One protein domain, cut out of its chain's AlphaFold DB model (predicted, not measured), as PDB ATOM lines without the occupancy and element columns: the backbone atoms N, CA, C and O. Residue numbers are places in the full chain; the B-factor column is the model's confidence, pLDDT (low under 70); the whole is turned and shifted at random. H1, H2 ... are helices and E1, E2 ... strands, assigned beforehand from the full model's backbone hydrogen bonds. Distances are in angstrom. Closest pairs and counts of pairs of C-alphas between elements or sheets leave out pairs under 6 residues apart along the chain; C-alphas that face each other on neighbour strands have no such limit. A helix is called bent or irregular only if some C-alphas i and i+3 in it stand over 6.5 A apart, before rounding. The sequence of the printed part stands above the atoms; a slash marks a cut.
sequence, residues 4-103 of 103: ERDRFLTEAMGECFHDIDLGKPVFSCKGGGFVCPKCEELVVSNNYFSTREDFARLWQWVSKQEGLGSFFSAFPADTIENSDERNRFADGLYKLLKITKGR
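What this domain is: This is residues 4 to 103 of the 103 residues of an uncharacterized protein of Syntrophorhabdaceae bacterium PtaU1.Bin034 (UniProt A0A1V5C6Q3). A small hairpin of two strands, E1 and E2, lies at one end of the domain, and two long links run from it to a loose cluster of helices at the other end, where H5, the longest, has H1, H2 and the short H3 and H4 about it. The printed part has 100 residues, with named elements in the order H1, E1, E2, H2, H3, H4, H5; the sheet E1 - E2 is antiparallel and the class is mostly helix. It is only just compact, close to loose, with a radius of gyration of the C-alphas of 15.2 A and spans of 46 by 34 by 20 A.

How they stand to each other: Look first at the hairpin of E1, residues 25 to 28, and E2, residues 31 to 35: N 26 and O 33 are 2.8 A apart, within hydrogen-bond range. Residues 34 to 35 of E2 also pair, antiparallel, with residues 42 to 43. H5, residues 83 to 101, is apart from both strands. With residues 90 to 94 alone it touches H1, residues 4 to 12, at a steep tilt of 63 degrees, the same way; the closest C-alphas, of Arg 5 and Tyr 94, are 6.2 A apart. H2, residues 52 to 62, is close to H5 but not clearly touching, with C-alphas 55 and 86 closest at 6.8 A. H4, residues 77 to 80, only just touches H2, with 3 pairs of C-alphas within 8 A, the closest those of Arg 52 and Ile 80 at 6.2 A; it touches H5 only at the corner, and only just, with C-alphas 79 and 85 closest at 5.3 A. H3, residues 69 to 72, is close to H5 but not clearly touching, with C-alphas 71 and 93 closest at 7.8 A. In H1, H2 and H5 every O i to N i+4 pair is within hydrogen-bond range; H3 and H4 are too short for one.

Where its parts are: Find C-alpha 4 at (184.679, 223.387, 146.840), where H1 begins its 12.1 A. E1 spans 9.4 A and E2 13.1 A, H2 15.2 A and H3 5.0 A. H4 is only just irregular: C-alphas 77 and 80 are 6.54 A apart. H5 runs 26.9 A to C-alpha 101 at (187.293, 209.591, 153.285).

The domain as a whole: The two C-alphas farthest apart, those of Cys 29 and Arg 103, are 48.3 A apart. The printed part has no cut, and the links H1 to E1 and E2 to H2 are long. The mean pLDDT of the printed part is 81.2; residues 19 to 45 and 101 to 103 are under 70.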
ATOM      1  N   GLU A   4     184.890 224.635 146.105       90.62
ATOM      2  CA  GLU A   4     184.679 223.387 146.840       90.62
ATOM      3  C   GLU A   4     185.981 222.589 147.017       90.62
ATOM      4  O   GLU A   4     186.248 222.071 148.102       90.62
ATOM      5  N   ARG A   5     186.801 222.492 145.962       93.62
ATOM      6  CA  ARG A   5     188.099 221.808 146.007       93.62
ATOM      7  C   ARG A   5     189.026 222.494 146.999       93.62
ATOM      8  O   ARG A   5     189.596 221.827 147.859       93.62
ATOM      9  N   ASP A   6     189.173 223.808 146.869       92.75
ATOM     10  CA  ASP A   6     190.109 224.580 147.683       92.75
ATOM     11  C   ASP A   6     189.670 224.597 149.155       92.75
ATOM     12  O   ASP A   6     190.497 224.405 150.047       92.75
ATOM     13  N   ARG A   7     188.361 224.679 149.410       91.12
ATOM     14  CA  ARG A   7     187.754 224.502 150.735       91.12
ATOM     15  C   ARG A   7     188.071 223.139 151.333       91.12
ATOM     16  O   ARG A   7     188.631 223.066 152.421       91.12
ATOM     17  N   PHE A   8     187.771 222.064 150.606       92.62
ATOM     18  CA  PHE A   8     187.995 220.703 151.089       92.62
ATOM     19  C   PHE A   8     189.470 220.435 151.403       92.62
ATOM     20  O   PHE A   8     189.788 219.821 152.420       92.62
ATOM     21  N   LEU A   9     190.378 220.871 150.528       93.75
ATOM     22  CA  LEU A   9     191.813 220.669 150.714       93.75
ATOM     23  C   LEU A   9     192.357 221.504 151.879       93.75
ATOM     24  O   LEU A   9     193.126 220.980 152.676       93.75
ATOM     25  N   THR A  10     191.898 222.747 152.031       91.31
ATOM     26  CA  THR A  10     192.220 223.598 153.190       91.31
ATOM     27  C   THR A  10     191.814 222.920 154.497       91.31
ATOM     28  O   THR A  10     192.629 222.770 155.403       91.31
ATOM     29  N   GLU A  11     190.586 222.407 154.570       89.88
ATOM     30  CA  GLU A  11     190.105 221.685 155.751       89.88
ATOM     31  C   GLU A  11     190.859 220.366 155.976       89.88
ATOM     32  O   GLU A  11     191.122 219.980 157.114       89.88
ATOM     33  N   ALA A  12     191.252 219.665 154.907       90.81
ATOM     34  CA  ALA A  12     192.071 218.459 155.007       90.81
ATOM     35  C   ALA A  12     193.474 218.742 155.566       90.81
ATOM     36  O   ALA A  12     194.030 217.882 156.248       90.81
ATOM     37  N   MET A  13     194.012 219.940 155.322       90.75
ATOM     38  CA  MET A  13     195.264 220.421 155.911       90.75
ATOM     39  C   MET A  13     195.120 220.822 157.389       90.75
ATOM     40  O   MET A  13     196.128 221.075 158.044       90.75
ATOM     41  N   GLY A  14     193.895 220.848 157.928       85.19
ATOM     42  CA  GLY A  14     193.597 221.346 159.273       85.19
ATOM     43  C   GLY A  14     193.490 222.871 159.351       85.19
ATOM     44  O   GLY A  14     193.420 223.422 160.447       85.19
ATOM     45  N   GLU A  15     193.473 223.552 158.207       84.56
ATOM     46  CA  GLU A  15     193.289 224.997 158.109       84.56
ATOM     47  C   GLU A  15     191.798 225.342 157.960       84.56
ATOM     48  O   GLU A  15     190.962 224.499 157.622       84.56
ATOM     49  N   CYS A  16     191.439 226.598 158.223       77.81
ATOM     50  CA  CYS A  16     190.060 227.058 158.089       77.81
ATOM     51  C   CYS A  16     189.853 227.750 156.737       77.81
ATOM     52  O   CYS A  16     190.512 228.741 156.429       77.81
ATOM     53  N   PHE A  17     188.897 227.253 155.950       77.44
ATOM     54  CA  PHE A  17     188.375 227.971 154.792       77.44
ATOM     55  C   PHE A  17     187.154 228.774 155.229       77.44
ATOM     56  O   PHE A  17     186.227 228.237 155.842       77.44
ATOM     57  N   HIS A  18     187.150 230.063 154.934       74.38
ATOM     58  CA  HIS A  18     186.186 230.993 155.488       74.38
ATOM     59  C   HIS A  18     185.237 231.502 154.425       74.38
ATOM     60  O   HIS A  18     185.636 231.854 153.320       74.38
ATOM     61  N   ASP A  19     183.969 231.593 154.784       64.56
ATOM     62  CA  ASP A  19     183.028 232.343 153.980       64.56
ATOM     63  C   ASP A  19     183.225 233.831 154.295       64.56
ATOM     64  O   ASP A  19     182.948 234.280 155.414       64.56
ATOM     65  N   ILE A  20     183.786 234.573 153.338       57.25
ATOM     66  CA  ILE A  20     184.094 236.002 153.495       57.25
ATOM     67  C   ILE A  20     182.797 236.792 153.760       57.25
ATOM     68  O   ILE A  20     182.843 237.805 154.458       57.25
ATOM     69  N   ASP A  21     181.642 236.276 153.322       55.59
ATOM     70  CA  ASP A  21     180.328 236.891 153.532       55.59
ATOM     71  C   ASP A  21     179.762 236.650 154.949       55.59
ATOM     72  O   ASP A  21     178.849 237.356 155.381       55.59
ATOM     73  N   LEU A  22     180.308 235.688 155.706       51.06
ATOM     74  CA  LEU A  22     179.870 235.362 157.075       51.06
ATOM     75  C   LEU A  22     180.774 235.956 158.170       51.06
ATOM     76  O   LEU A  22     180.446 235.870 159.359       51.06
ATOM     77  N   GLY A  23     181.912 236.549 157.803       53.62
ATOM     78  CA  GLY A  23     182.818 237.210 158.742       53.62
ATOM     79  C   GLY A  23     182.283 238.567 159.210       53.62
ATOM     80  O   GLY A  23     181.714 239.327 158.433       53.62
ATOM     81  N   LYS A  24     182.503 238.931 160.484       50.69
ATOM     82  CA  LYS A  24     182.332 240.331 160.908       50.69
ATOM     83  C   LYS A  24     183.511 241.137 160.350       50.69
ATOM     84  O   LYS A  24     184.641 240.852 160.756       50.69
ATOM     85  N   PRO A  25     183.291 242.123 159.463       54.00
ATOM     86  CA  PRO A  25     184.381 242.938 158.952       54.00
ATOM     87  C   PRO A  25     185.002 243.727 160.107       54.00
ATOM     88  O   PRO A  25     184.334 244.516 160.778       54.00
ATOM     89  N   VAL A  26     186.289 243.509 160.351       53.44
ATOM     90  CA  VAL A  26     187.096 244.313 161.261       53.44
ATOM     91  C   VAL A  26     187.844 245.325 160.409       53.44
ATOM     92  O   VAL A  26     188.759 244.982 159.661       53.44
ATOM     93  N   PHE A  27     187.451 246.592 160.510       49.25
ATOM     94  CA  PHE A  27     188.199 247.691 159.911       49.25
ATOM     95  C   PHE A  27     189.333 248.085 160.857       49.25
ATOM     96  O   PHE A  27     189.091 248.610 161.941       49.25
ATOM     97  N   SER A  28     190.576 247.826 160.451       51.09
ATOM     98  CA  SER A  28     191.763 248.377 161.107       51.09
ATOM     99  C   SER A  28     192.372 249.489 160.248       51.09
ATOM    100  O   SER A  28     192.132 249.563 159.042       51.09
ATOM    101  N   CYS A  29     193.226 250.324 160.843       42.62
ATOM    102  CA  CYS A  29     193.913 251.436 160.172       42.62
ATOM    103  C   CYS A  29     194.815 251.008 158.991       42.62
ATOM    104  O   CYS A  29     195.373 251.868 158.316       42.62
ATOM    105  N   LYS A  30     195.009 249.697 158.766       46.25
ATOM    106  CA  LYS A  30     195.899 249.112 157.748       46.25
ATOM    107  C   LYS A  30     195.180 248.252 156.694       46.25
ATOM    108  O   LYS A  30     195.850 247.629 155.878       46.25
ATOM    109  N   GLY A  31     193.847 248.221 156.698       52.28
ATOM    110  CA  GLY A  31     193.046 247.362 155.821       52.28
ATOM    111  C   GLY A  31     192.009 246.554 156.601       52.28
ATOM    112  O   GLY A  31     192.149 246.343 157.811       52.28
ATOM    113  N   GLY A  32     190.935 246.166 155.909       52.06
ATOM    114  CA  GLY A  32     189.865 245.333 156.459       52.06
ATOM    115  C   GLY A  32     190.240 243.850 156.452       52.06
ATOM    116  O   GLY A  32     190.895 243.386 155.524       52.06
ATOM    117  N   GLY A  33     189.821 243.115 157.480       55.81
ATOM    118  CA  GLY A  33     189.928 241.654 157.567       55.81
ATOM    119  C   GLY A  33     188.781 241.080 158.396       55.81
ATOM    120  O   GLY A  33     187.891 241.823 158.810       55.81
ATOM    121  N   PHE A  34     188.779 239.777 158.664       61.12
ATOM    122  CA  PHE A  34     187.801 239.158 159.565       61.12
ATOM    123  C   PHE A  34     188.511 238.351 160.648       61.12
ATOM    124  O   PHE A  34     189.568 237.778 160.405       61.12
ATOM    125  N   VAL A  35     187.930 238.301 161.845       62.28
ATOM    126  CA  VAL A  35     188.372 237.362 162.883       62.28
ATOM    127  C   VAL A  35     187.563 236.088 162.721       62.28
ATOM    128  O   VAL A  35     186.332 236.117 162.802       62.28
ATOM    129  N   CYS A  36     188.238 234.975 162.457       61.41
ATOM    130  CA  CYS A  36     187.568 233.690 162.370       61.41
ATOM    131  C   CYS A  36     187.093 233.255 163.765       61.41
ATOM    132  O   CYS A  36     187.907 233.151 164.676       61.41
ATOM    133  N   PRO A  37     185.809 232.915 163.961       58.62
ATOM    134  CA  PRO A  37     185.316 232.465 165.262       58.62
ATOM    135  C   PRO A  37     185.804 231.059 165.655       58.62
ATOM    136  O   PRO A  37     185.570 230.640 166.781       58.62
ATOM    137  N   LYS A  38     186.429 230.306 164.734       62.62
ATOM    138  CA  LYS A  38     186.979 228.968 165.006       62.62
ATOM    139  C   LYS A  38     188.457 228.991 165.387       62.62
ATOM    140  O   LYS A  38     188.840 228.231 166.266       62.62
ATOM    141  N   CYS A  39     189.274 229.810 164.721       65.19
ATOM    142  CA  CYS A  39     190.704 229.919 165.030       65.19
ATOM    143  C   CYS A  39     191.080 231.195 165.794       65.19
ATOM    144  O   CYS A  39     192.222 231.316 166.205       65.19
ATOM    145  N   GLU A  40     190.142 232.128 165.996       63.62
ATOM    146  CA  GLU A  40     190.348 233.427 166.665       63.62
ATOM    147  C   GLU A  40     191.425 234.319 166.016       63.62
ATOM    148  O   GLU A  40     191.806 235.353 166.563       63.62
ATOM    149  N   GLU A  41     191.876 233.969 164.810       63.41
ATOM    150  CA  GLU A  41     192.893 234.711 164.068       63.41
ATOM    151  C   GLU A  41     192.285 235.687 163.058       63.41
ATOM    152  O   GLU A  41     191.180 235.487 162.539       63.41
ATOM    153  N   LEU A  42     193.039 236.757 162.772       63.41
ATOM    154  CA  LEU A  42     192.745 237.681 161.684       63.41
ATOM    155  C   LEU A  42     193.094 237.015 160.358       63.41
ATOM    156  O   LEU A  42     194.247 236.667 160.110       63.41
ATOM    157  N   VAL A  43     192.113 236.917 159.478       63.91
ATOM    158  CA  VAL A  43     192.278 236.296 158.175       63.91
ATOM    159  C   VAL A  43     192.036 237.330 157.086       63.91
ATOM    160  O   VAL A  43     191.109 238.144 157.147       63.91
ATOM    161  N   VAL A  44     192.925 237.304 156.096       62.16
ATOM    162  CA  VAL A  44     192.993 238.293 155.014       62.16
ATOM    163  C   VAL A  44     192.550 237.684 153.678       62.16
ATOM    164  O   VAL A  44     192.027 238.394 152.823       62.16
ATOM    165  N   SER A  45     192.683 236.364 153.509       67.81
ATOM    166  CA  SER A  45     192.213 235.619 152.334       67.81
ATOM    167  C   SER A  45     192.094 234.119 152.626       67.81
ATOM    168  O   SER A  45     192.716 233.614 153.558       67.81
ATOM    169  N   ASN A  46     191.316 233.404 151.811       82.50
ATOM    170  CA  ASN A  46     191.337 231.938 151.766       82.50
ATOM    171  C   ASN A  46     192.512 231.418 150.935       82.50
ATOM    172  O   ASN A  46     193.102 232.166 150.157       82.50
ATOM    173  N   ASN A  47     192.793 230.119 151.057       85.94
ATOM    174  CA  ASN A  47     193.707 229.429 150.154       85.94
ATOM    175  C   ASN A  47     193.074 229.250 148.773       85.94
ATOM    176  O   ASN A  47     191.970 228.721 148.650       85.94
ATOM    177  N   TYR A  48     193.828 229.599 147.739       89.94
ATOM    178  CA  TYR A  48     193.505 229.354 146.343       89.94
ATOM    179  C   TYR A  48     194.669 228.611 145.691       89.94
ATOM    180  O   TYR A  48     195.630 229.219 145.229       89.94
ATOM    181  N   PHE A  49     194.597 227.281 145.599       92.62
ATOM    182  CA  PHE A  49     195.733 226.439 145.177       92.62
ATOM    183  C   PHE A  49     196.126 226.570 143.698       92.62
ATOM    184  O   PHE A  49     197.071 225.939 143.231       92.62
ATOM    185  N   SER A  50     195.430 227.413 142.944       90.25
ATOM    186  CA  SER A  50     195.886 227.900 141.644       90.25
ATOM    187  C   SER A  50     197.003 228.940 141.745       90.25
ATOM    188  O   SER A  50     197.757 229.131 140.785       90.25
ATOM    189  N   THR A  51     197.109 229.644 142.874       91.81
ATOM    190  CA  THR A  51     198.178 230.607 143.140       91.81
ATOM    191  C   THR A  51     199.448 229.866 143.535       91.81
ATOM    192  O   THR A  51     199.413 228.769 144.091       91.81
ATOM    193  N   ARG A  52     200.601 230.457 143.221       92.94
ATOM    194  CA  ARG A  52     201.896 229.848 143.531       92.94
ATOM    195  C   ARG A  52     202.117 229.704 145.040       92.94
ATOM    196  O   ARG A  52     202.646 228.688 145.477       92.94
ATOM    197  N   GLU A  53     201.738 230.720 145.812       90.44
ATOM    198  CA  GLU A  53     201.980 230.775 147.255       90.44
ATOM    199  C   GLU A  53     201.180 229.704 148.004       90.44
ATOM    200  O   GLU A  53     201.758 228.890 148.727       90.44
ATOM    201  N   ASP A  54     199.871 229.642 147.767       91.31
ATOM    202  CA  ASP A  54     199.000 228.682 148.445       91.31
ATOM    203  C   ASP A  54     199.315 227.253 147.991       91.31
ATOM    204  O   ASP A  54     199.333 226.319 148.795       91.31
ATOM    205  N   PHE A  55     199.641 227.072 146.706       94.94
ATOM    206  CA  PHE A  55     200.072 225.778 146.192       94.94
ATOM    207  C   PHE A  55     201.365 225.282 146.837       94.94
ATOM    208  O   PHE A  55     201.476 224.095 147.122       94.94
ATOM    209  N   ALA A  56     202.338 226.160 147.095       94.38
ATOM    210  CA  ALA A  56     203.577 225.758 147.757       94.38
ATOM    211  C   ALA A  56     203.309 225.185 149.160       94.38
ATOM    212  O   ALA A  56     203.934 224.193 149.547       94.38
ATOM    213  N   ARG A  57     202.337 225.749 149.894       93.38
ATOM    214  CA  ARG A  57     201.891 225.205 151.188       93.38
ATOM    215  C   ARG A  57     201.242 223.830 151.028       93.38
ATOM    216  O   ARG A  57     201.630 222.896 151.729       93.38
ATOM    217  N   LEU A  58     200.331 223.676 150.062       94.94
ATOM    218  CA  LEU A  58     199.704 222.384 149.755       94.94
ATOM    219  C   LEU A  58     200.747 221.323 149.380       94.94
ATOM    220  O   LEU A  58     200.724 220.212 149.902       94.94
ATOM    221  N   TRP A  59     201.698 221.675 148.517       95.06
ATOM    222  CA  TRP A  59     202.786 220.807 148.073       95.06
ATOM    223  C   TRP A  59     203.638 220.314 149.247       95.06
ATOM    224  O   TRP A  59     203.917 219.119 149.366       95.06
ATOM    225  N   GLN A  60     204.014 221.222 150.152       94.38
ATOM    226  CA  GLN A  60     204.765 220.879 151.357       94.38
ATOM    227  C   GLN A  60     203.948 220.019 152.330       94.38
ATOM    228  O   GLN A  60     204.510 219.171 153.022       94.38
ATOM    229  N   TRP A  61     202.638 220.242 152.424       95.12
ATOM    230  CA  TRP A  61     201.770 219.423 153.259       95.12
ATOM    231  C   TRP A  61     201.662 217.993 152.717       95.12
ATOM    232  O   TRP A  61     201.869 217.050 153.483       95.12
ATOM    233  N   VAL A  62     201.423 217.825 151.408       95.31
ATOM    234  CA  VAL A  62     201.308 216.507 150.756       95.31
ATOM    235  C   VAL A  62     202.590 215.694 150.904       95.31
ATOM    236  O   VAL A  62     202.514 214.501 151.191       95.31
ATOM    237  N   SER A  63     203.765 216.319 150.764       94.44
ATOM    238  CA  SER A  63     205.053 215.615 150.860       94.44
ATOM    239  C   SER A  63     205.328 214.996 152.237       94.44
ATOM    240  O   SER A  63     206.202 214.139 152.359       94.44
ATOM    241  N   LYS A  64     204.570 215.400 153.264       94.69
ATOM    242  CA  LYS A  64     204.657 214.884 154.636       94.69
ATOM    243  C   LYS A  64     203.578 213.850 154.973       94.69
ATOM    244  O   LYS A  64     203.626 213.289 156.062       94.69
ATOM    245  N   GLN A  65     202.600 213.611 154.094       92.31
ATOM    246  CA  GLN A  65     201.505 212.681 154.381       92.31
ATOM    247  C   GLN A  65     201.895 211.237 154.066       92.31
ATOM    248  O   GLN A  65     202.175 210.879 152.914       92.31
ATOM    249  N   GLU A  66     201.829 210.378 155.080       88.62
ATOM    250  CA  GLU A  66     201.946 208.935 154.894       88.62
ATOM    251  C   GLU A  66     200.802 208.430 153.994       88.62
ATOM    252  O   GLU A  66     199.632 208.748 154.199       88.62
ATOM    253  N   GLY A  67     201.139 207.678 152.942       88.94
ATOM    254  CA  GLY A  67     200.169 207.145 151.974       88.94
ATOM    255  C   GLY A  67     199.939 207.992 150.715       88.94
ATOM    256  O   GLY A  67     199.385 207.473 149.748       88.94
ATOM    257  N   LEU A  68     200.423 209.240 150.654       93.19
ATOM    258  CA  LEU A  68     200.337 210.073 149.439       93.19
ATOM    259  C   LEU A  68     201.605 210.059 148.576       93.19
ATOM    260  O   LEU A  68     201.617 210.662 147.504       93.19
ATOM    261  N   GLY A  69     202.656 209.338 148.980       92.06
ATOM    262  CA  GLY A  69     203.944 209.331 148.276       92.06
ATOM    263  C   GLY A  69     203.842 208.957 146.792       92.06
ATOM    264  O   GLY A  69     204.395 209.654 145.951       92.06
ATOM    265  N   SER A  70     203.065 207.922 146.445       92.50
ATOM    266  CA  SER A  70     202.875 207.517 145.038       92.50
ATOM    267  C   SER A  70     202.150 208.575 144.204       92.50
ATOM    268  O   SER A  70     202.466 208.752 143.032       92.50
ATOM    269  N   PHE A  71     201.194 209.290 144.804       95.06
ATOM    270  CA  PHE A  71     200.527 210.413 144.151       95.06
ATOM    271  C   PHE A  71     201.506 211.572 143.947       95.06
ATOM    272  O   PHE A  71     201.626 212.087 142.842       95.06
ATOM    273  N   PHE A  72     202.243 211.941 144.995       94.19
ATOM    274  CA  PHE A  72     203.188 213.053 144.971       94.19
ATOM    275  C   PHE A  72     204.308 212.845 143.943       94.19
ATOM    276  O   PHE A  72     204.610 213.749 143.172       94.19
ATOM    277  N   SER A  73     204.870 211.635 143.860       92.94
ATOM    278  CA  SER A  73     205.922 211.295 142.894       92.94
ATOM    279  C   SER A  73     205.468 211.306 141.430       92.94
ATOM    280  O   SER A  73     206.319 211.302 140.545       92.94
ATOM    281  N   ALA A  74     204.160 211.322 141.152       94.50
ATOM    282  CA  ALA A  74     203.644 211.431 139.788       94.50
ATOM    283  C   ALA A  74     203.776 212.851 139.207       94.50
ATOM    284  O   ALA A  74     203.570 213.033 138.006       94.50
ATOM    285  N   PHE A  75     204.110 213.841 140.040       94.00
ATOM    286  CA  PHE A  75     204.232 215.236 139.641       94.00
ATOM    287  C   PHE A  75     205.682 215.722 139.775       94.00
ATOM    288  O   PHE A  75     206.315 215.513 140.812       94.00
ATOM    289  N   PRO A  76     206.231 216.385 138.744       92.06
ATOM    290  CA  PRO A  76     207.574 216.949 138.798       92.06
ATOM    291  C   PRO A  76     207.625 218.227 139.654       92.06
ATOM    292  O   PRO A  76     206.613 218.887 139.884       92.06
ATOM    293  N   ALA A  77     208.812 218.604 140.138       86.56
ATOM    294  CA  ALA A  77     208.982 219.755 141.037       86.56
ATOM    295  C   ALA A  77     208.632 221.115 140.394       86.56
ATOM    296  O   ALA A  77     208.266 222.057 141.097       86.56
ATOM    297  N   ASP A  78     208.707 221.219 139.067       90.19
ATOM    298  CA  ASP A  78     208.319 222.402 138.288       90.19
ATOM    299  C   ASP A  78     206.794 222.603 138.200       90.19
ATOM    300  O   ASP A  78     206.346 223.666 137.767       90.19
ATOM    301  N   THR A  79     205.992 221.660 138.714       91.75
ATOM    302  CA  THR A  79     204.536 221.818 138.914       91.75
ATOM    303  C   THR A  79     204.206 223.133 139.627       91.75
ATOM    304  O   THR A  79     203.217 223.780 139.298       91.75
ATOM    305  N   ILE A  80     205.053 223.578 140.566       90.38
ATOM    306  CA  ILE A  80     204.863 224.833 141.310       90.38
ATOM    307  C   ILE A  80     204.804 226.050 140.377       90.38
ATOM    308  O   ILE A  80     204.074 227.000 140.662       90.38
ATOM    309  N   GLU A  81     205.530 226.039 139.261       91.00
ATOM    310  CA  GLU A  81     205.642 227.186 138.355       91.00
ATOM    311  C   GLU A  81     204.466 227.268 137.371       91.00
ATOM    312  O   GLU A  81     204.007 228.361 137.028       91.00
ATOM    313  N   ASN A  82     203.893 226.127 136.984       92.62
ATOM    314  CA  ASN A  82     202.846 226.059 135.969       92.62
ATOM    315  C   ASN A  82     201.431 226.022 136.579       92.62
ATOM    316  O   ASN A  82     201.065 225.092 137.288       92.62
ATOM    317  N   SER A  83     200.599 227.015 136.248       91.00
ATOM    318  CA  SER A  83     199.224 227.126 136.764       91.00
ATOM    319  C   SER A  83     198.316 225.944 136.423       91.00
ATOM    320  O   SER A  83     197.469 225.569 137.238       91.00
ATOM    321  N   ASP A  84     198.464 225.359 135.241       93.19
ATOM    322  CA  ASP A  84     197.629 224.236 134.816       93.19
ATOM    323  C   ASP A  84     198.024 222.966 135.570       93.19
ATOM    324  O   ASP A  84     197.158 222.240 136.060       93.19
ATOM    325  N   GLU A  85     199.326 222.751 135.767       94.38
ATOM    326  CA  GLU A  85     199.831 221.622 136.553       94.38
ATOM    327  C   GLU A  85     199.483 221.761 138.043       94.38
ATOM    328  O   GLU A  85     199.061 220.782 138.660       94.38
ATOM    329  N   ARG A  86     199.518 222.977 138.613       94.81
ATOM    330  CA  ARG A  86     199.007 223.233 139.975       94.81
ATOM    331  C   ARG A  86     197.545 222.824 140.123       94.81
ATOM    332  O   ARG A  86     197.180 222.131 141.074       94.81
ATOM    333  N   ASN A  87     196.703 223.218 139.168       94.69
ATOM    334  CA  ASN A  87     195.288 222.857 139.186       94.69
ATOM    335  C   ASN A  87     195.080 221.352 139.015       94.69
ATOM    336  O   ASN A  87     194.290 220.761 139.748       94.69
ATOM    337  N   ARG A  88     195.820 220.717 138.103       95.19
ATOM    338  CA  ARG A  88     195.769 219.270 137.891       95.19
ATOM    339  C   ARG A  88     196.165 218.495 139.148       95.19
ATOM    340  O   ARG A  88     195.503 217.513 139.488       95.19
ATOM    341  N   PHE A  89     197.203 218.948 139.847       96.25
ATOM    342  CA  PHE A  89     197.619 218.390 141.130       96.25
ATOM    343  C   PHE A  89     196.515 218.546 142.181       96.25
ATOM    344  O   PHE A  89     196.093 217.556 142.776       96.25
ATOM    345  N   ALA A  90     195.996 219.762 142.380       96.00
ATOM    346  CA  ALA A  90     194.951 220.021 143.370       96.00
ATOM    347  C   ALA A  90     193.676 219.200 143.089       96.00
ATOM    348  O   ALA A  90     193.108 218.596 143.998       96.00
ATOM    349  N   ASP A  91     193.254 219.103 141.826       96.00
ATOM    350  CA  ASP A  91     192.091 218.309 141.417       96.00
ATOM    351  C   ASP A  91     192.304 216.810 141.658       96.00
ATOM    352  O   ASP A  91     191.399 216.110 142.121       96.00
ATOM    353  N   GLY A  92     193.498 216.304 141.333       95.62
ATOM    354  CA  GLY A  92     193.870 214.908 141.551       95.62
ATOM    355  C   GLY A  92     193.872 214.543 143.033       95.62
ATOM    356  O   GLY A  92     193.271 213.539 143.422       95.62
ATOM    357  N   LEU A  93     194.475 215.397 143.862       96.31
ATOM    358  CA  LEU A  93     194.524 215.224 145.310       96.31
ATOM    359  C   LEU A  93     193.121 215.243 145.923       96.31
ATOM    360  O   LEU A  93     192.778 214.368 146.716       96.31
ATOM    361  N   TYR A  94     192.288 216.203 145.524       95.69
ATOM    362  CA  TYR A  94     190.907 216.311 145.987       95.69
ATOM    363  C   TYR A  94     190.094 215.047 145.673       95.69
ATOM    364  O   TYR A  94     189.436 214.498 146.559       95.69
ATOM    365  N   LYS A  95     190.185 214.531 144.440       95.25
ATOM    366  CA  LYS A  95     189.509 213.283 144.043       95.25
ATOM    367  C   LYS A  95     189.995 212.094 144.867       95.25
ATOM    368  O   LYS A  95     189.173 211.318 145.353       95.25
ATOM    369  N   LEU A  96     191.309 211.969 145.042       94.69
ATOM    370  CA  LEU A  96     191.917 210.892 145.819       94.69
ATOM    371  C   LEU A  96     191.414 210.899 147.269       94.69
ATOM    372  O   LEU A  96     190.939 209.877 147.759       94.69
ATOM    373  N   LEU A  97     191.455 212.059 147.927       93.25
ATOM    374  CA  LEU A  97     191.043 212.208 149.321       93.25
ATOM    375  C   LEU A  97     189.532 212.033 149.528       93.25
ATOM    376  O   LEU A  97     189.113 211.505 150.559       93.25
ATOM    377  N   LYS A  98     188.691 212.436 148.566       91.06
ATOM    378  CA  LYS A  98     187.247 212.159 148.641       91.06
ATOM    379  C   LYS A  98     186.934 210.666 148.542       91.06
ATOM    380  O   LYS A  98     186.039 210.200 149.240       91.06
ATOM    381  N   ILE A  99     187.668 209.915 147.720       90.19
ATOM    382  CA  ILE A  99     187.497 208.458 147.621       90.19
ATOM    383  C   ILE A  99     187.911 207.772 148.929       90.19
ATOM    384  O   ILE A  99     187.238 206.838 149.363       90.19
ATOM    385  N   THR A 100     188.992 208.223 149.568       82.25
ATOM    386  CA  THR A 100     189.499 207.596 150.798       82.25
ATOM    387  C   THR A 100     188.698 207.957 152.046       82.25
ATOM    388  O   THR A 100     188.530 207.091 152.894       82.25
ATOM    389  N   LYS A 101     188.162 209.182 152.160       69.12
ATOM    390  CA  LYS A 101     187.293 209.591 153.285       69.12
ATOM    391  C   LYS A 101     185.840 209.100 153.175       69.12
ATOM    392  O   LYS A 101     185.094 209.216 154.139       69.12
ATOM    393  N   GLY A 102     185.419 208.612 152.005       57.38
ATOM    394  CA  GLY A 102     184.074 208.073 151.766       57.38
ATOM    395  C   GLY A 102     183.915 206.573 152.056       57.38
ATOM    396  O   GLY A 102     182.856 206.020 151.760       57.38
ATOM    397  N   ARG A 103     184.957 205.914 152.575       43.56
ATOM    398  CA  ARG A 103     184.944 204.532 153.077       43.56
ATOM    399  C   ARG A 103     185.078 204.533 154.590       43.56
ATOM    400  O   ARG A 103     184.499 203.611 155.198       43.56
TER     401      ARG A 103